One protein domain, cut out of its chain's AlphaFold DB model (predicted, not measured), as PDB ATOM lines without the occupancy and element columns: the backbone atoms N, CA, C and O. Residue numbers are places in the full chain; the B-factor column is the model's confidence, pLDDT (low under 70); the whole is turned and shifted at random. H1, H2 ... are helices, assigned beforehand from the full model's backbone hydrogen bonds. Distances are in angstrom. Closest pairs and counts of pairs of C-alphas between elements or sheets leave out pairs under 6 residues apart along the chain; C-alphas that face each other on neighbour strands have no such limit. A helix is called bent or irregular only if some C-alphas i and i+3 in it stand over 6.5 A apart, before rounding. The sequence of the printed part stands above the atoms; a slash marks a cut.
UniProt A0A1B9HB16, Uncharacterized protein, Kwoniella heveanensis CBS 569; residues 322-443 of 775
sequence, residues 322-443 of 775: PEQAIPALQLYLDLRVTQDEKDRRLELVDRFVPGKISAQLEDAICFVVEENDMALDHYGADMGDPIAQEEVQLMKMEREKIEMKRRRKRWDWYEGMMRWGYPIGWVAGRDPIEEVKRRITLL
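What this domain is: This is residues 322 to 443 of the 775 residues of an uncharacterized protein of Kwoniella heveanensis CBS 569 (UniProt A0A1B9HB16). Look first for the longest helix, H5, which makes one side of a long, open arm; H4 and the stretch before it fold back along the other side. At the other end of the domain H2 and H7 stand side by side, running opposite ways, with H1 near H7 and its first residues, 323 to 328, sticking out. H3 lies between this pair and the arm, and H6 follows H5 at a turn of the chain. The printed part has 122 residues, with seven named helices, H1 to H7 in order, and no named strand; its class is all helix. The whole is loose, with a radius of gyration of the C-alphas of 18.5 A, and elongated, spanning 59 by 33 by 29 A.

Where its parts are: Find C-alpha 386 at (-5.276, 32.853, -33.606); from there H5 runs through residues 386 to 408, 32.9 A, to C-alpha 408 at (-15.072, 25.256, -3.116). Before it look for H4, residues 372 to 379, and H3, residues 359 to 365; after it comes H6, residues 412 to 420. H2, residues 339 to 351, is 18.5 A long, and H1, residues 323 to 333, is 15.6 A. H7, residues 432 to 441, covers 14.0 A and ends at C-alpha 441, (-40.518, 47.216, -9.305). H1 is irregular, but only just: C-alphas 324 and 327 are 6.8 A apart.

How they stand to each other: Begin at H5: it is close to H4 but not clearly touching, the closest C-alphas being those of Leu 376 and Val 392, 7.6 A apart, at a shallow tilt of 23 degrees, opposite ways. H3 and H5 are only just apart, with their closest C-alphas at 8.4 A. H3 is close to H2 but not clearly touching, with the C-alphas of Leu 348 and Leu 361 closest at 7.4 A and a steep tilt of 49 degrees. H2 and H7 touch, closest at the C-alphas of Leu 346 and Lys 437, 6.3 A, with a shallow tilt of 10 degrees, opposite ways. H1 is close to H7 but not clearly touching, with the C-alphas of Leu 333 and Arg 439 closest at 7.7 A. H6 touches no helix. In H2, H3, H5, H6 and H7 every O i to N i+4 pair is within hydrogen-bond range; in H1 5 of 7 are, and in H4 3 of 4.

The domain as a whole: The C-alphas of Gly 384 and Gly 429, the two farthest apart, are 59.3 A from each other. The printed part has no cut, and its one long link joins H6 to H7. The model's mean pLDDT over the printed part is 73.3; look for values under 70 at residue 357, residues 360 to 361, 364 to 383 and 409 to 429.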
ATOM      1  N   PRO A 322     -25.969  57.081  -0.749       77.25
ATOM      2  CA  PRO A 322     -24.715  57.807  -0.920       77.25
ATOM      3  C   PRO A 322     -24.533  58.273  -2.365       77.25
ATOM      4  O   PRO A 322     -24.778  57.494  -3.287       77.25
ATOM      5  N   GLU A 323     -24.053  59.501  -2.578       77.25
ATOM      6  CA  GLU A 323     -23.909  60.080  -3.926       77.25
ATOM      7  C   GLU A 323     -23.095  59.183  -4.869       77.25
ATOM      8  O   GLU A 323     -23.459  58.976  -6.024       77.25
ATOM      9  N   GLN A 324     -22.047  58.546  -4.347       74.06
ATOM     10  CA  GLN A 324     -21.207  57.591  -5.078       74.06
ATOM     11  C   GLN A 324     -21.947  56.331  -5.566       74.06
ATOM     12  O   GLN A 324     -21.494  55.681  -6.504       74.06
ATOM     13  N   ALA A 325     -23.073  55.970  -4.946       73.38
ATOM     14  CA  ALA A 325     -23.899  54.836  -5.353       73.38
ATOM     15  C   ALA A 325     -24.971  55.224  -6.387       73.38
ATOM     16  O   ALA A 325     -25.554  54.337  -7.009       73.38
ATOM     17  N   ILE A 326     -25.218  56.525  -6.605       79.62
ATOM     18  CA  ILE A 326     -26.210  57.023  -7.574       79.62
ATOM     19  C   ILE A 326     -25.921  56.518  -8.994       79.62
ATOM     20  O   ILE A 326     -26.837  55.948  -9.586       79.62
ATOM     21  N   PRO A 327     -24.683  56.604  -9.530       79.50
ATOM     22  CA  PRO A 327     -24.395  56.105 -10.875       79.50
ATOM     23  C   PRO A 327     -24.647  54.601 -11.026       79.50
ATOM     24  O   PRO A 327     -25.152  54.159 -12.053       79.50
ATOM     25  N   ALA A 328     -24.338  53.809  -9.993       73.38
ATOM     26  CA  ALA A 328     -24.562  52.365 -10.011       73.38
ATOM     27  C   ALA A 328     -26.058  52.016  -9.972       73.38
ATOM     28  O   ALA A 328     -26.495  51.114 -10.685       73.38
ATOM     29  N   LEU A 329     -26.854  52.741  -9.176       76.88
ATOM     30  CA  LEU A 329     -28.308  52.583  -9.178       76.88
ATOM     31  C   LEU A 329     -28.909  52.997 -10.520       76.88
ATOM     32  O   LEU A 329     -29.796  52.312 -11.010       76.88
ATOM     33  N   GLN A 330     -28.436  54.095 -11.107       79.75
ATOM     34  CA  GLN A 330     -28.924  54.557 -12.400       79.75
ATOM     35  C   GLN A 330     -28.626  53.530 -13.494       79.75
ATOM     36  O   GLN A 330     -29.544  53.114 -14.190       79.75
ATOM     37  N   LEU A 331     -27.395  53.006 -13.540       76.19
ATOM     38  CA  LEU A 331     -27.035  51.901 -14.430       76.19
ATOM     39  C   LEU A 331     -27.941  50.681 -14.222       76.19
ATOM     40  O   LEU A 331     -28.378  50.076 -15.193       76.19
ATOM     41  N   TYR A 332     -28.237  50.325 -12.966       76.94
ATOM     42  CA  TYR A 332     -29.142  49.221 -12.653       76.94
ATOM     43  C   TYR A 332     -30.572  49.480 -13.141       76.94
ATOM     44  O   TYR A 332     -31.194  48.576 -13.685       76.94
ATOM     45  N   LEU A 333     -31.095  50.695 -12.957       78.88
ATOM     46  CA  LEU A 333     -32.439  51.073 -13.398       78.88
ATOM     47  C   LEU A 333     -32.561  51.154 -14.926       78.88
ATOM     48  O   LEU A 333     -33.636  50.883 -15.459       78.88
ATOM     49  N   ASP A 334     -31.461  51.478 -15.605       83.12
ATOM     50  CA  ASP A 334     -31.354  51.527 -17.063       83.12
ATOM     51  C   ASP A 334     -31.120  50.138 -17.694       83.12
ATOM     52  O   ASP A 334     -31.149  50.005 -18.922       83.12
ATOM     53  N   LEU A 335     -30.908  49.083 -16.888       80.31
ATOM     54  CA  LEU A 335     -30.827  47.714 -17.398       80.31
ATOM     55  C   LEU A 335     -32.137  47.349 -18.095       80.31
ATOM     56  O   LEU A 335     -33.218  47.401 -17.505       80.31
ATOM     57  N   ARG A 336     -32.025  46.906 -19.348       84.12
ATOM     58  CA  ARG A 336     -33.162  46.375 -20.096       84.12
ATOM     59  C   ARG A 336     -33.532  45.016 -19.518       84.12
ATOM     60  O   ARG A 336     -32.776  44.058 -19.643       84.12
ATOM     61  N   VAL A 337     -34.683  44.947 -18.862       86.31
ATOM     62  CA  VAL A 337     -35.172  43.734 -18.208       86.31
ATOM     63  C   VAL A 337     -36.533  43.372 -18.799       86.31
ATOM     64  O   VAL A 337     -37.392  44.239 -18.966       86.31
ATOM     65  N   THR A 338     -36.721  42.102 -19.162       92.25
ATOM     66  CA  THR A 338     -38.025  41.586 -19.604       92.25
ATOM     67  C   THR A 338     -38.976  41.458 -18.419       92.25
ATOM     68  O   THR A 338     -38.545  41.441 -17.265       92.25
ATOM     69  N   GLN A 339     -40.281  41.358 -18.684       94.12
ATOM     70  CA  GLN A 339     -41.262  41.171 -17.612       94.12
ATOM     71  C   GLN A 339     -40.959  39.895 -16.807       94.12
ATOM     72  O   GLN A 339     -40.905  39.947 -15.582       94.12
ATOM     73  N   ASP A 340     -40.631  38.801 -17.496       89.00
ATOM     74  CA  ASP A 340     -40.315  37.517 -16.864       89.00
ATOM     75  C   ASP A 340     -39.081  37.593 -15.953       89.00
ATOM     76  O   ASP A 340     -39.083  37.064 -14.844       89.00
ATOM     77  N   GLU A 341     -38.023  38.290 -16.379       86.44
ATOM     78  CA  GLU A 341     -36.817  38.457 -15.561       86.44
ATOM     79  C   GLU A 341     -37.077  39.382 -14.362       86.44
ATOM     80  O   GLU A 341     -36.542  39.160 -13.274       86.44
ATOM     81  N   LYS A 342     -37.936  40.397 -14.515       90.69
ATOM     82  CA  LYS A 342     -38.382  41.238 -13.397       90.69
ATOM     83  C   LYS A 342     -39.146  40.413 -12.358       90.69
ATOM     84  O   LYS A 342     -38.840  40.517 -11.169       90.69
ATOM     85  N   ASP A 343     -40.081  39.578 -12.798       92.69
ATOM     86  CA  ASP A 343     -40.884  38.723 -11.921       92.69
ATOM     87  C   ASP A 343     -40.021  37.650 -11.243       92.69
ATOM     88  O   ASP A 343     -40.109  37.460 -10.029       92.69
ATOM     89  N   ARG A 344     -39.080  37.045 -11.980       86.50
ATOM     90  CA  ARG A 344     -38.073  36.126 -11.428       86.50
ATOM     91  C   ARG A 344     -37.247  36.782 -10.322       86.50
ATOM     92  O   ARG A 344     -37.009  36.171  -9.283       86.50
ATOM     93  N   ARG A 345     -36.806  38.032 -10.507       87.12
ATOM     94  CA  ARG A 345     -36.060  38.768  -9.471       87.12
ATOM     95  C   ARG A 345     -36.906  39.028  -8.229       87.12
ATOM     96  O   ARG A 345     -36.385  38.888  -7.126       87.12
ATOM     97  N   LEU A 346     -38.181  39.386  -8.384       91.00
ATOM     98  CA  LEU A 346     -39.095  39.560  -7.249       91.00
ATOM     99  C   LEU A 346     -39.283  38.246  -6.481       91.00
ATOM    100  O   LEU A 346     -39.130  38.228  -5.262       91.00
ATOM    101  N   GLU A 347     -39.503  37.141  -7.193       89.44
ATOM    102  CA  GLU A 347     -39.636  35.807  -6.603       89.44
ATOM    103  C   GLU A 347     -38.362  35.375  -5.852       89.44
ATOM    104  O   GLU A 347     -38.432  34.809  -4.758       89.44
ATOM    105  N   LEU A 348     -37.179  35.669  -6.403       82.62
ATOM    106  CA  LEU A 348     -35.903  35.405  -5.733       82.62
ATOM    107  C   LEU A 348     -35.761  36.201  -4.432       82.62
ATOM    108  O   LEU A 348     -35.249  35.665  -3.450       82.62
ATOM    109  N   VAL A 349     -36.225  37.453  -4.407       85.56
ATOM    110  CA  VAL A 349     -36.211  38.282  -3.196       85.56
ATOM    111  C   VAL A 349     -37.207  37.768  -2.158       85.56
ATOM    112  O   VAL A 349     -36.876  37.744  -0.977       85.56
ATOM    113  N   ASP A 350     -38.381  37.289  -2.568       88.12
ATOM    114  CA  ASP A 350     -39.353  36.664  -1.657       88.12
ATOM    115  C   ASP A 350     -38.829  35.368  -1.027       88.12
ATOM    116  O   ASP A 350     -39.129  35.055   0.125       88.12
ATOM    117  N   ARG A 351     -38.015  34.611  -1.770       83.62
ATOM    118  CA  ARG A 351     -37.364  33.385  -1.283       83.62
ATOM    119  C   ARG A 351     -36.097  33.646  -0.473       83.62
ATOM    120  O   ARG A 351     -35.566  32.712   0.135       83.62
ATOM    121  N   PHE A 352     -35.571  34.869  -0.490       81.50
ATOM    122  CA  PHE A 352     -34.337  35.202   0.203       81.50
ATOM    123  C   PHE A 352     -34.568  35.220   1.715       81.50
ATOM    124  O   PHE A 352     -35.329  36.027   2.241       81.50
ATOM    125  N   VAL A 353     -33.865  34.341   2.430       81.19
ATOM    126  CA  VAL A 353     -33.848  34.326   3.894       81.19
ATOM    127  C   VAL A 353     -32.501  34.886   4.352       81.19
ATOM    128  O   VAL A 353     -31.477  34.233   4.130       81.19
ATOM    129  N   PRO A 354     -32.462  36.068   4.993       73.38
ATOM    130  CA  PRO A 354     -31.222  36.643   5.500       73.38
ATOM    131  C   PRO A 354     -30.431  35.636   6.346       73.38
ATOM    132  O   PRO A 354     -30.989  34.921   7.179       73.38
ATOM    133  N   GLY A 355     -29.124  35.540   6.094       72.44
ATOM    134  CA  GLY A 355     -28.226  34.626   6.813       72.44
ATOM    135  C   GLY A 355     -28.291  33.160   6.368       72.44
ATOM    136  O   GLY A 355     -27.507  32.348   6.856       72.44
ATOM    137  N   LYS A 356     -29.168  32.798   5.421       78.38
ATOM    138  CA  LYS A 356     -29.188  31.470   4.795       78.38
ATOM    139  C   LYS A 356     -28.954  31.597   3.297       78.38
ATOM    140  O   LYS A 356     -29.678  32.301   2.602       78.38
ATOM    141  N   ILE A 357     -27.973  30.863   2.780       67.75
ATOM    142  CA  ILE A 357     -27.817  30.735   1.331       67.75
ATOM    143  C   ILE A 357     -28.705  29.602   0.847       67.75
ATOM    144  O   ILE A 357     -28.461  28.434   1.152       67.75
ATOM    145  N   SER A 358     -29.747  29.957   0.102       73.81
ATOM    146  CA  SER A 358     -30.542  28.982  -0.633       73.81
ATOM    147  C   SER A 358     -29.768  28.495  -1.860       73.81
ATOM    148  O   SER A 358     -28.977  29.234  -2.449       73.81
ATOM    149  N   ALA A 359     -30.026  27.255  -2.282       75.94
ATOM    150  CA  ALA A 359     -29.455  26.715  -3.515       75.94
ATOM    151  C   ALA A 359     -29.817  27.580  -4.739       75.94
ATOM    152  O   ALA A 359     -29.005  27.724  -5.643       75.94
ATOM    153  N   GLN A 360     -30.998  28.215  -4.739       69.25
ATOM    154  CA  GLN A 360     -31.409  29.120  -5.817       69.25
ATOM    155  C   GLN A 360     -30.609  30.425  -5.831       69.25
ATOM    156  O   GLN A 360     -30.323  30.941  -6.902       69.25
ATOM    157  N   LEU A 361     -30.238  30.967  -4.664       69.75
ATOM    158  CA  LEU A 361     -29.369  32.142  -4.596       69.75
ATOM    159  C   LEU A 361     -27.952  31.796  -5.058       69.75
ATOM    160  O   LEU A 361     -27.340  32.577  -5.779       69.75
ATOM    161  N   GLU A 362     -27.441  30.626  -4.663       70.44
ATOM    162  CA  GLU A 362     -26.163  30.112  -5.161       70.44
ATOM    163  C   GLU A 362     -26.189  29.972  -6.689       70.44
ATOM    164  O   GLU A 362     -25.246  30.404  -7.349       70.44
ATOM    165  N   ASP A 363     -27.284  29.457  -7.247       71.31
ATOM    166  CA  ASP A 363     -27.464  29.296  -8.689       71.31
ATOM    167  C   ASP A 363     -27.636  30.637  -9.423       71.31
ATOM    168  O   ASP A 363     -26.984  30.862 -10.433       71.31
ATOM    169  N   ALA A 364     -28.415  31.578  -8.879       67.94
ATOM    170  CA  ALA A 364     -28.606  32.911  -9.458       67.94
ATOM    171  C   ALA A 364     -27.316  33.748  -9.452       67.94
ATOM    172  O   ALA A 364     -27.012  34.434 -10.425       67.94
ATOM    173  N   ILE A 365     -26.534  33.677  -8.370       66.06
ATOM    174  CA  ILE A 365     -25.216  34.322  -8.273       66.06
ATOM    175  C   ILE A 365     -24.224  33.696  -9.255       66.06
ATOM    176  O   ILE A 365     -23.389  34.393  -9.830       66.06
ATOM    177  N   CYS A 366     -24.291  32.376  -9.412       64.31
ATOM    178  CA  CYS A 366     -23.403  31.623 -10.285       64.31
ATOM    179  C   CYS A 366     -23.987  31.430 -11.689       64.31
ATOM    180  O   CYS A 366     -23.480  30.576 -12.416       64.31
ATOM    181  N   PHE A 367     -25.022  32.190 -12.067       64.12
ATOM    182  CA  PHE A 367     -25.681  32.049 -13.357       64.12
ATOM    183  C   PHE A 367     -24.718  32.487 -14.461       64.12
ATOM    184  O   PHE A 367     -24.529  33.672 -14.732       64.12
ATOM    185  N   VAL A 368     -24.066  31.506 -15.074       61.78
ATOM    186  CA  VAL A 368     -23.334  31.677 -16.323       61.78
ATOM    187  C   VAL A 368     -24.367  31.459 -17.415       61.78
ATOM    188  O   VAL A 368     -24.971  30.395 -17.466       61.78
ATOM    189  N   VAL A 369     -24.609  32.476 -18.243       64.25
ATOM    190  CA  VAL A 369     -25.540  32.377 -19.372       64.25
ATOM    191  C   VAL A 369     -25.071  31.229 -20.273       64.25
ATOM    192  O   VAL A 369     -24.077  31.363 -20.985       64.25
ATOM    193  N   GLU A 370     -25.765  30.091 -20.205       60.22
ATOM    194  CA  GLU A 370     -25.453  28.886 -20.989       60.22
ATOM    195  C   GLU A 370     -25.640  29.124 -22.497       60.22
ATOM    196  O   GLU A 370     -25.067  28.412 -23.315       60.22
ATOM    197  N   GLU A 371     -26.378  30.168 -22.892       57.03
ATOM    198  CA  GLU A 371     -26.674  30.469 -24.300       57.03
ATOM    199  C   GLU A 371     -25.430  30.797 -25.144       57.03
ATOM    200  O   GLU A 371     -25.470  30.649 -26.365       57.03
ATOM    201  N   ASN A 372     -24.295  31.150 -24.529       52.00
ATOM    202  CA  ASN A 372     -23.043  31.327 -25.270       52.00
ATOM    203  C   ASN A 372     -22.346  30.008 -25.646       52.00
ATOM    204  O   ASN A 372     -21.411  30.038 -26.447       52.00
ATOM    205  N   ASP A 373     -22.793  28.857 -25.139       55.09
ATOM    206  CA  ASP A 373     -22.146  27.567 -25.418       55.09
ATOM    207  C   ASP A 373     -22.414  27.061 -26.826       55.09
ATOM    208  O   ASP A 373     -21.513  26.537 -27.475       55.09
ATOM    209  N   MET A 374     -23.611  27.311 -27.354       57.03
ATOM    210  CA  MET A 374     -23.908  26.971 -28.745       57.03
ATOM    211  C   MET A 374     -23.262  27.940 -29.740       57.03
ATOM    212  O   MET A 374     -22.956  27.550 -30.866       57.03
ATOM    213  N   ALA A 375     -23.021  29.193 -29.341       59.56
ATOM    214  CA  ALA A 375     -22.353  30.171 -30.197       59.56
ATOM    215  C   ALA A 375     -20.839  29.908 -30.302       59.56
ATOM    216  O   ALA A 375     -20.265  30.065 -31.381       59.56
ATOM    217  N   LEU A 376     -20.199  29.465 -29.214       60.31
ATOM    218  CA  LEU A 376     -18.753  29.222 -29.171       60.31
ATOM    219  C   LEU A 376     -18.333  28.031 -30.047       60.31
ATOM    220  O   LEU A 376     -17.331  28.114 -30.760       60.31
ATOM    221  N   ASP A 377     -19.125  26.956 -30.041       63.47
ATOM    222  CA  ASP A 377     -18.849  25.759 -30.843       63.47
ATOM    223  C   ASP A 377     -19.135  25.981 -32.340       63.47
ATOM    224  O   ASP A 377     -18.502  25.349 -33.188       63.47
ATOM    225  N   HIS A 378     -20.041  26.905 -32.689       65.50
ATOM    226  CA  HIS A 378     -20.398  27.167 -34.085       65.50
ATOM    227  C   HIS A 378     -19.483  28.194 -34.777       65.50
ATOM    228  O   HIS A 378     -19.188  28.039 -35.960       65.50
ATOM    229  N   TYR A 379     -18.973  29.203 -34.059       63.56
ATOM    230  CA  TYR A 379     -18.082  30.224 -34.638       63.56
ATOM    231  C   TYR A 379     -16.589  29.840 -34.644       63.56
ATOM    232  O   TYR A 379     -15.812  30.428 -35.396       63.56
ATOM    233  N   GLY A 380     -16.166  28.859 -33.838       58.47
ATOM    234  CA  GLY A 380     -14.747  28.516 -33.659       58.47
ATOM    235  C   GLY A 380     -14.152  27.506 -34.650       58.47
ATOM    236  O   GLY A 380     -12.941  27.288 -34.628       58.47
ATOM    237  N   ALA A 381     -14.963  26.861 -35.495       60.62
ATOM    238  CA  ALA A 381     -14.498  25.719 -36.286       60.62
ATOM    239  C   ALA A 381     -13.831  26.080 -37.630       60.62
ATOM    240  O   ALA A 381     -13.009  25.295 -38.098       60.62
ATOM    241  N   ASP A 382     -14.145  27.232 -38.243       62.31
ATOM    242  CA  ASP A 382     -13.786  27.484 -39.657       62.31
ATOM    243  C   ASP A 382     -12.908  28.729 -39.912       62.31
ATOM    244  O   ASP A 382     -12.314  28.874 -40.977       62.31
ATOM    245  N   MET A 383     -12.727  29.615 -38.927       61.59
ATOM    246  CA  MET A 383     -11.846  30.782 -39.067       61.59
ATOM    247  C   MET A 383     -10.569  30.577 -38.258       61.59
ATOM    248  O   MET A 383     -10.566  30.670 -37.034       61.59
ATOM    249  N   GLY A 384      -9.459  30.298 -38.946       72.94
ATOM    250  CA  GLY A 384      -8.124  30.110 -38.363       72.94
ATOM    251  C   GLY A 384      -7.492  31.378 -37.773       72.94
ATOM    252  O   GLY A 384      -6.285  31.561 -37.917       72.94
ATOM    253  N   ASP A 385      -8.282  32.261 -37.156       79.75
ATOM    254  CA  ASP A 385      -7.786  33.454 -36.481       79.75
ATOM    255  C   ASP A 385      -7.222  33.076 -35.095       79.75
ATOM    256  O   ASP A 385      -7.974  32.683 -34.195       79.75
ATOM    257  N   PRO A 386      -5.896  33.170 -34.887       79.81
ATOM    258  CA  PRO A 386      -5.276  32.853 -33.606       79.81
ATOM    259  C   PRO A 386      -5.732  33.774 -32.463       79.81
ATOM    260  O   PRO A 386      -5.626  33.374 -31.305       79.81
ATOM    261  N   ILE A 387      -6.262  34.969 -32.757       76.31
ATOM    262  CA  ILE A 387      -6.765  35.898 -31.732       76.31
ATOM    263  C   ILE A 387      -8.072  35.368 -31.128       76.31
ATOM    264  O   ILE A 387      -8.220  35.335 -29.907       76.31
ATOM    265  N   ALA A 388      -8.976  34.849 -31.962       76.38
ATOM    266  CA  ALA A 388     -10.227  34.249 -31.502       76.38
ATOM    267  C   ALA A 388      -9.982  33.008 -30.620       76.38
ATOM    268  O   ALA A 388     -10.688  32.784 -29.637       76.38
ATOM    269  N   GLN A 389      -8.938  32.222 -30.912       78.06
ATOM    270  CA  GLN A 389      -8.577  31.060 -30.092       78.06
ATOM    271  C   GLN A 389      -8.089  31.443 -28.687       78.06
ATOM    272  O   GLN A 389      -8.386  30.725 -27.728       78.06
ATOM    273  N   GLU A 390      -7.361  32.555 -28.542       83.69
ATOM    274  CA  GLU A 390      -6.900  33.038 -27.234       83.69
ATOM    275  C   GLU A 390      -8.075  33.540 -26.381       83.69
ATOM    276  O   GLU A 390      -8.163  33.200 -25.199       83.69
ATOM    277  N   GLU A 391      -9.033  34.254 -26.981       79.81
ATOM    278  CA  GLU A 391     -10.248  34.703 -26.288       79.81
ATOM    279  C   GLU A 391     -11.125  33.528 -25.833       79.81
ATOM    280  O   GLU A 391     -11.564  33.487 -24.680       79.81
ATOM    281  N   VAL A 392     -11.310  32.517 -26.688       79.00
ATOM    282  CA  VAL A 392     -12.039  31.282 -26.352       79.00
ATOM    283  C   VAL A 392     -11.361  30.531 -25.200       79.00
ATOM    284  O   VAL A 392     -12.030  30.073 -24.267       79.00
ATOM    285  N   GLN A 393     -10.028  30.422 -25.212       81.69
ATOM    286  CA  GLN A 393      -9.280  29.795 -24.117       81.69
ATOM    287  C   GLN A 393      -9.388  30.592 -22.814       81.69
ATOM    288  O   GLN A 393      -9.541  29.989 -21.747       81.69
ATOM    289  N   LEU A 394      -9.354  31.925 -22.885       83.62
ATOM    290  CA  LEU A 394      -9.520  32.795 -21.723       83.62
ATOM    291  C   LEU A 394     -10.913  32.630 -21.107       83.62
ATOM    292  O   LEU A 394     -11.015  32.414 -19.897       83.62
ATOM    293  N   MET A 395     -11.970  32.632 -21.927       74.94
ATOM    294  CA  MET A 395     -13.342  32.393 -21.463       74.94
ATOM    295  C   MET A 395     -13.493  31.010 -20.822       74.94
ATOM    296  O   MET A 395     -14.108  30.876 -19.760       74.94
ATOM    297  N   LYS A 396     -12.884  29.971 -21.409       82.19
ATOM    298  CA  LYS A 396     -12.897  28.612 -20.849       82.19
ATOM    299  C   LYS A 396     -12.172  28.536 -19.504       82.19
ATOM    300  O   LYS A 396     -12.682  27.922 -18.565       82.19
ATOM    301  N   MET A 397     -11.016  29.188 -19.382       82.44
ATOM    302  CA  MET A 397     -10.260  29.263 -18.129       82.44
ATOM    303  C   MET A 397     -11.028  30.046 -17.055       82.44
ATOM    304  O   MET A 397     -11.023  29.670 -15.880       82.44
ATOM    305  N   GLU A 398     -11.712  31.123 -17.440       79.00
ATOM    306  CA  GLU A 398     -12.542  31.912 -16.534       79.00
ATOM    307  C   GLU A 398     -13.761  31.119 -16.050       79.00
ATOM    308  O   GLU A 398     -14.033  31.098 -14.847       79.00
ATOM    309  N   ARG A 399     -14.408  30.355 -16.935       78.50
ATOM    310  CA  ARG A 399     -15.468  29.408 -16.564       78.50
ATOM    311  C   ARG A 399     -14.980  28.356 -15.580       78.50
ATOM    312  O   ARG A 399     -15.609  28.154 -14.546       78.50
ATOM    313  N   GLU A 400     -13.857  27.700 -15.862       82.56
ATOM    314  CA  GLU A 400     -13.304  26.683 -14.964       82.56
ATOM    315  C   GLU A 400     -12.942  27.283 -13.599       82.56
ATOM    316  O   GLU A 400     -13.129  26.657 -12.557       82.56
ATOM    317  N   LYS A 401     -12.496  28.542 -13.573       79.44
ATOM    318  CA  LYS A 401     -12.239  29.287 -12.340       79.44
ATOM    319  C   LYS A 401     -13.526  29.601 -11.570       79.44
ATOM    320  O   LYS A 401     -13.513  29.495 -10.343       79.44
ATOM    321  N   ILE A 402     -14.613  29.978 -12.247       74.62
ATOM    322  CA  ILE A 402     -15.937  30.190 -11.635       74.62
ATOM    323  C   ILE A 402     -16.463  28.868 -11.061       74.62
ATOM    324  O   ILE A 402     -16.822  28.810  -9.887       74.62
ATOM    325  N   GLU A 403     -16.394  27.785 -11.832       78.94
ATOM    326  CA  GLU A 403     -16.827  26.441 -11.432       78.94
ATOM    327  C   GLU A 403     -15.982  25.880 -10.276       78.94
ATOM    328  O   GLU A 403     -16.498  25.326  -9.304       78.94
ATOM    329  N   MET A 404     -14.663  26.090 -10.294       79.12
ATOM    330  CA  MET A 404     -13.786  25.707  -9.186       79.12
ATOM    331  C   MET A 404     -14.139  26.472  -7.906       79.12
ATOM    332  O   MET A 404     -14.094  25.903  -6.812       79.12
ATOM    333  N   LYS A 405     -14.496  27.756  -8.015       74.38
ATOM    334  CA  LYS A 405     -14.953  28.547  -6.868       74.38
ATOM    335  C   LYS A 405     -16.336  28.107  -6.380       74.38
ATOM    336  O   LYS A 405     -16.512  28.033  -5.163       74.38
ATOM    337  N   ARG A 406     -17.249  27.725  -7.287       74.75
ATOM    338  CA  ARG A 406     -18.544  27.087  -6.976       74.75
ATOM    339  C   ARG A 406     -18.329  25.823  -6.141       74.75
ATOM    340  O   ARG A 406     -18.785  25.749  -5.006       74.75
ATOM    341  N   ARG A 407     -17.496  24.890  -6.617       76.38
ATOM    342  CA  ARG A 407     -17.168  23.637  -5.901       76.38
ATOM    343  C   ARG A 407     -16.541  23.864  -4.528       76.38
ATOM    344  O   ARG A 407     -16.746  23.071  -3.614       76.38
ATOM    345  N   ARG A 408     -15.754  24.931  -4.377       77.75
ATOM    346  CA  ARG A 408     -15.072  25.256  -3.116       77.75
ATOM    347  C   ARG A 408     -15.934  26.051  -2.137       77.75
ATOM    348  O   ARG A 408     -15.488  26.213  -1.004       77.75
ATOM    349  N   LYS A 409     -17.104  26.565  -2.549       69.12
ATOM    350  CA  LYS A 409     -17.967  27.463  -1.750       69.12
ATOM    351  C   LYS A 409     -17.198  28.626  -1.102       69.12
ATOM    352  O   LYS A 409     -17.520  29.077  -0.009       69.12
ATOM    353  N   ARG A 410     -16.126  29.083  -1.762       66.06
ATOM    354  CA  ARG A 410     -15.165  30.071  -1.245       66.06
ATOM    355  C   ARG A 410     -15.085  31.256  -2.191       66.06
ATOM    356  O   ARG A 410     -14.107  31.414  -2.923       66.06
ATOM    357  N   TRP A 411     -16.122  32.080  -2.188       65.44
ATOM    358  CA  TRP A 411     -15.962  33.445  -2.667       65.44
ATOM    359  C   TRP A 411     -15.824  34.352  -1.453       65.44
ATOM    360  O   TRP A 411     -16.657  34.304  -0.552       65.44
ATOM    361  N   ASP A 412     -14.786  35.183  -1.431       59.53
ATOM    362  CA  ASP A 412     -14.492  36.050  -0.282       59.53
ATOM    363  C   ASP A 412     -15.674  36.988   0.038       59.53
ATOM    364  O   ASP A 412     -15.989  37.252   1.195       59.53
ATOM    365  N   TRP A 413     -16.404  37.427  -0.992       61.66
ATOM    366  CA  TRP A 413     -17.617  38.233  -0.847       61.66
ATOM    367  C   TRP A 413     -18.878  37.407  -0.526       61.66
ATOM    368  O   TRP A 413     -19.820  37.951   0.037       61.66
ATOM    369  N   TYR A 414     -18.899  36.103  -0.829       59.91
ATOM    370  CA  TYR A 414     -19.984  35.168  -0.482       59.91
ATOM    371  C   TYR A 414     -19.914  34.772   0.990       59.91
ATOM    372  O   TYR A 414     -20.940  34.716   1.658       59.91
ATOM    373  N   GLU A 415     -18.707  34.590   1.532       59.59
ATOM    374  CA  GLU A 415     -18.497  34.500   2.980       59.59
ATOM    375  C   GLU A 415     -18.884  35.821   3.663       59.59
ATOM    376  O   GLU A 415     -19.511  35.803   4.720       59.59
ATOM    377  N   GLY A 416     -18.607  36.954   3.003       57.16
ATOM    378  CA  GLY A 416     -19.147  38.269   3.352       57.16
ATOM    379  C   GLY A 416     -20.674  38.274   3.412       57.16
ATOM    380  O   GLY A 416     -21.219  38.577   4.459       57.16
ATOM    381  N   MET A 417     -21.378  37.856   2.358       55.28
ATOM    382  CA  MET A 417     -22.847  37.780   2.336       55.28
ATOM    383  C   MET A 417     -23.432  36.800   3.365       55.28
ATOM    384  O   MET A 417     -24.449  37.117   3.983       55.28
ATOM    385  N   MET A 418     -22.790  35.645   3.588       54.09
ATOM    386  CA  MET A 418     -23.185  34.679   4.624       54.09
ATOM    387  C   MET A 418     -23.022  35.236   6.029       54.09
ATOM    388  O   MET A 418     -23.912  35.073   6.855       54.09
ATOM    389  N   ARG A 419     -21.887  35.891   6.300       49.50
ATOM    390  CA  ARG A 419     -21.650  36.583   7.571       49.50
ATOM    391  C   ARG A 419     -22.559  37.781   7.739       49.50
ATOM    392  O   ARG A 419     -22.905  38.114   8.865       49.50
ATOM    393  N   TRP A 420     -22.862  38.468   6.643       52.00
ATOM    394  CA  TRP A 420     -23.594  39.710   6.709       52.00
ATOM    395  C   TRP A 420     -25.040  39.480   6.998       52.00
ATOM    396  O   TRP A 420     -25.493  40.252   7.808       52.00
ATOM    397  N   GLY A 421     -25.715  38.495   6.389       58.25
ATOM    398  CA  GLY A 421     -27.151  38.235   6.559       58.25
ATOM    399  C   GLY A 421     -27.900  39.354   7.283       58.25
ATOM    400  O   GLY A 421     -28.136  39.186   8.456       58.25
ATOM    401  N   TYR A 422     -28.164  40.491   6.632       50.78
ATOM    402  CA  TYR A 422     -28.347  41.805   7.282       50.78
ATOM    403  C   TYR A 422     -27.394  42.091   8.458       50.78
ATOM    404  O   TYR A 422     -27.620  41.550   9.538       50.78
ATOM    405  N   PRO A 423     -26.341  42.931   8.295       41.69
ATOM    406  CA  PRO A 423     -25.303  43.080   9.312       41.69
ATOM    407  C   PRO A 423     -25.915  43.200  10.704       41.69
ATOM    408  O   PRO A 423     -26.887  43.935  10.868       41.69
ATOM    409  N   ILE A 424     -25.395  42.476  11.700       35.38
ATOM    410  CA  ILE A 424     -25.820  42.678  13.091       35.38
ATOM    411  C   ILE A 424     -25.641  44.173  13.388       35.38
ATOM    412  O   ILE A 424     -24.522  44.681  13.361       35.38
ATOM    413  N   GLY A 425     -26.757  44.883  13.578       42.62
ATOM    414  CA  GLY A 425     -26.776  46.345  13.657       42.62
ATOM    415  C   GLY A 425     -27.095  47.091  12.353       42.62
ATOM    416  O   GLY A 425     -26.807  48.283  12.271       42.62
ATOM    417  N   TRP A 426     -27.702  46.470  11.335       50.34
ATOM    418  CA  TRP A 426     -28.337  47.211  10.243       50.34
ATOM    419  C   TRP A 426     -29.536  47.968  10.823       50.34
ATOM    420  O   TRP A 426     -30.628  47.435  10.972       50.34
ATOM    421  N   VAL A 427     -29.296  49.229  11.181       49.12
ATOM    422  CA  VAL A 427     -30.295  50.148  11.741       49.12
ATOM    423  C   VAL A 427     -30.840  51.067  10.649       49.12
ATOM    424  O   VAL A 427     -30.924  52.269  10.864       49.12
ATOM    425  N   ALA A 428     -31.123  50.554   9.450       63.03
ATOM    426  CA  ALA A 428     -31.835  51.371   8.476       63.03
ATOM    427  C   ALA A 428     -33.305  51.374   8.876       63.03
ATOM    428  O   ALA A 428     -33.871  50.315   9.125       63.03
ATOM    429  N   GLY A 429     -33.934  52.547   8.915       68.38
ATOM    430  CA  GLY A 429     -35.363  52.659   9.219       68.38
ATOM    431  C   GLY A 429     -36.297  51.910   8.253       68.38
ATOM    432  O   GLY A 429     -37.502  51.894   8.487       68.38
ATOM    433  N   ARG A 430     -35.779  51.306   7.173       75.31
ATOM    434  CA  ARG A 430     -36.539  50.527   6.188       75.31
ATOM    435  C   ARG A 430     -35.964  49.127   6.040       75.31
ATOM    436  O   ARG A 430     -34.743  48.964   6.046       75.31
ATOM    437  N   ASP A 431     -36.843  48.149   5.837       80.31
ATOM    438  CA  ASP A 431     -36.438  46.781   5.533       80.31
ATOM    439  C   ASP A 431     -35.698  46.751   4.180       80.31
ATOM    440  O   ASP A 431     -36.241  47.186   3.157       80.31
ATOM    441  N   PRO A 432     -34.451  46.256   4.135       77.62
ATOM    442  CA  PRO A 432     -33.699  46.193   2.891       77.62
ATOM    443  C   PRO A 432     -34.370  45.318   1.815       77.62
ATOM    444  O   PRO A 432     -34.180  45.581   0.628       77.62
ATOM    445  N   ILE A 433     -35.181  44.320   2.191       82.75
ATOM    446  CA  ILE A 433     -35.928  43.458   1.262       82.75
ATOM    447  C   ILE A 433     -36.980  44.311   0.565       82.75
ATOM    448  O   ILE A 433     -37.101  44.255  -0.658       82.75
ATOM    449  N   GLU A 434     -37.701  45.147   1.314       86.50
ATOM    450  CA  GLU A 434     -38.682  46.072   0.749       86.50
ATOM    451  C   GLU A 434     -38.023  47.096  -0.179       86.50
ATOM    452  O   GLU A 434     -38.547  47.381  -1.255       86.50
ATOM    453  N   GLU A 435     -36.843  47.609   0.181       83.38
ATOM    454  CA  GLU A 435     -36.109  48.552  -0.665       83.38
ATOM    455  C   GLU A 435     -35.601  47.896  -1.959       83.38
ATOM    456  O   GLU A 435     -35.690  48.495  -3.035       83.38
ATOM    457  N   VAL A 436     -35.123  46.650  -1.901       83.75
ATOM    458  CA  VAL A 436     -34.739  45.884  -3.098       83.75
ATOM    459  C   VAL A 436     -35.963  45.584  -3.967       83.75
ATOM    460  O   VAL A 436     -35.913  45.825  -5.175       83.75
ATOM    461  N   LYS A 437     -37.086  45.150  -3.375       89.56
ATOM    462  CA  LYS A 437     -38.363  44.966  -4.087       89.56
ATOM    463  C   LYS A 437     -38.790  46.246  -4.789       89.56
ATOM    464  O   LYS A 437     -39.064  46.224  -5.984       89.56
ATOM    465  N   ARG A 438     -38.770  47.383  -4.085       89.88
ATOM    466  CA  ARG A 438     -39.101  48.698  -4.647       89.88
ATOM    467  C   ARG A 438     -38.237  49.018  -5.868       89.88
ATOM    468  O   ARG A 438     -38.767  49.477  -6.877       89.88
ATOM    469  N   ARG A 439     -36.926  48.760  -5.806       85.50
ATOM    470  CA  ARG A 439     -35.999  48.984  -6.932       85.50
ATOM    471  C   ARG A 439     -36.287  48.073  -8.120       85.50
ATOM    472  O   ARG A 439     -36.287  48.559  -9.244       85.50
ATOM    473  N   ILE A 440     -36.555  46.786  -7.887       89.00
ATOM    474  CA  ILE A 440     -36.930  45.847  -8.956       89.00
ATOM    475  C   ILE A 440     -38.250  46.283  -9.602       89.00
ATOM    476  O   ILE A 440     -38.356  46.321 -10.823       89.00
ATOM    477  N   THR A 441     -39.233  46.708  -8.806       92.81
ATOM    478  CA  THR A 441     -40.518  47.216  -9.305       92.81
ATOM    479  C   THR A 441     -40.358  48.466 -10.172       92.81
ATOM    480  O   THR A 441     -41.100  48.622 -11.143       92.81
ATOM    481  N   LEU A 442     -39.377  49.326  -9.875       91.00
ATOM    482  CA  LEU A 442     -39.062  50.521 -10.664       91.00
ATOM    483  C   LEU A 442     -38.303  50.241 -11.970       91.00
ATOM    484  O   LEU A 442     -38.192  51.156 -12.784       91.00
ATOM    485  N   LEU A 443     -37.806  49.019 -12.196       90.19
ATOM    486  CA  LEU A 443     -37.161  48.669 -13.462       90.19
ATOM    487  C   LEU A 443     -38.133  48.848 -14.628       90.19
ATOM    488  O   LEU A 443     -39.281  48.374 -14.584       90.19
TER     489      LEU A 443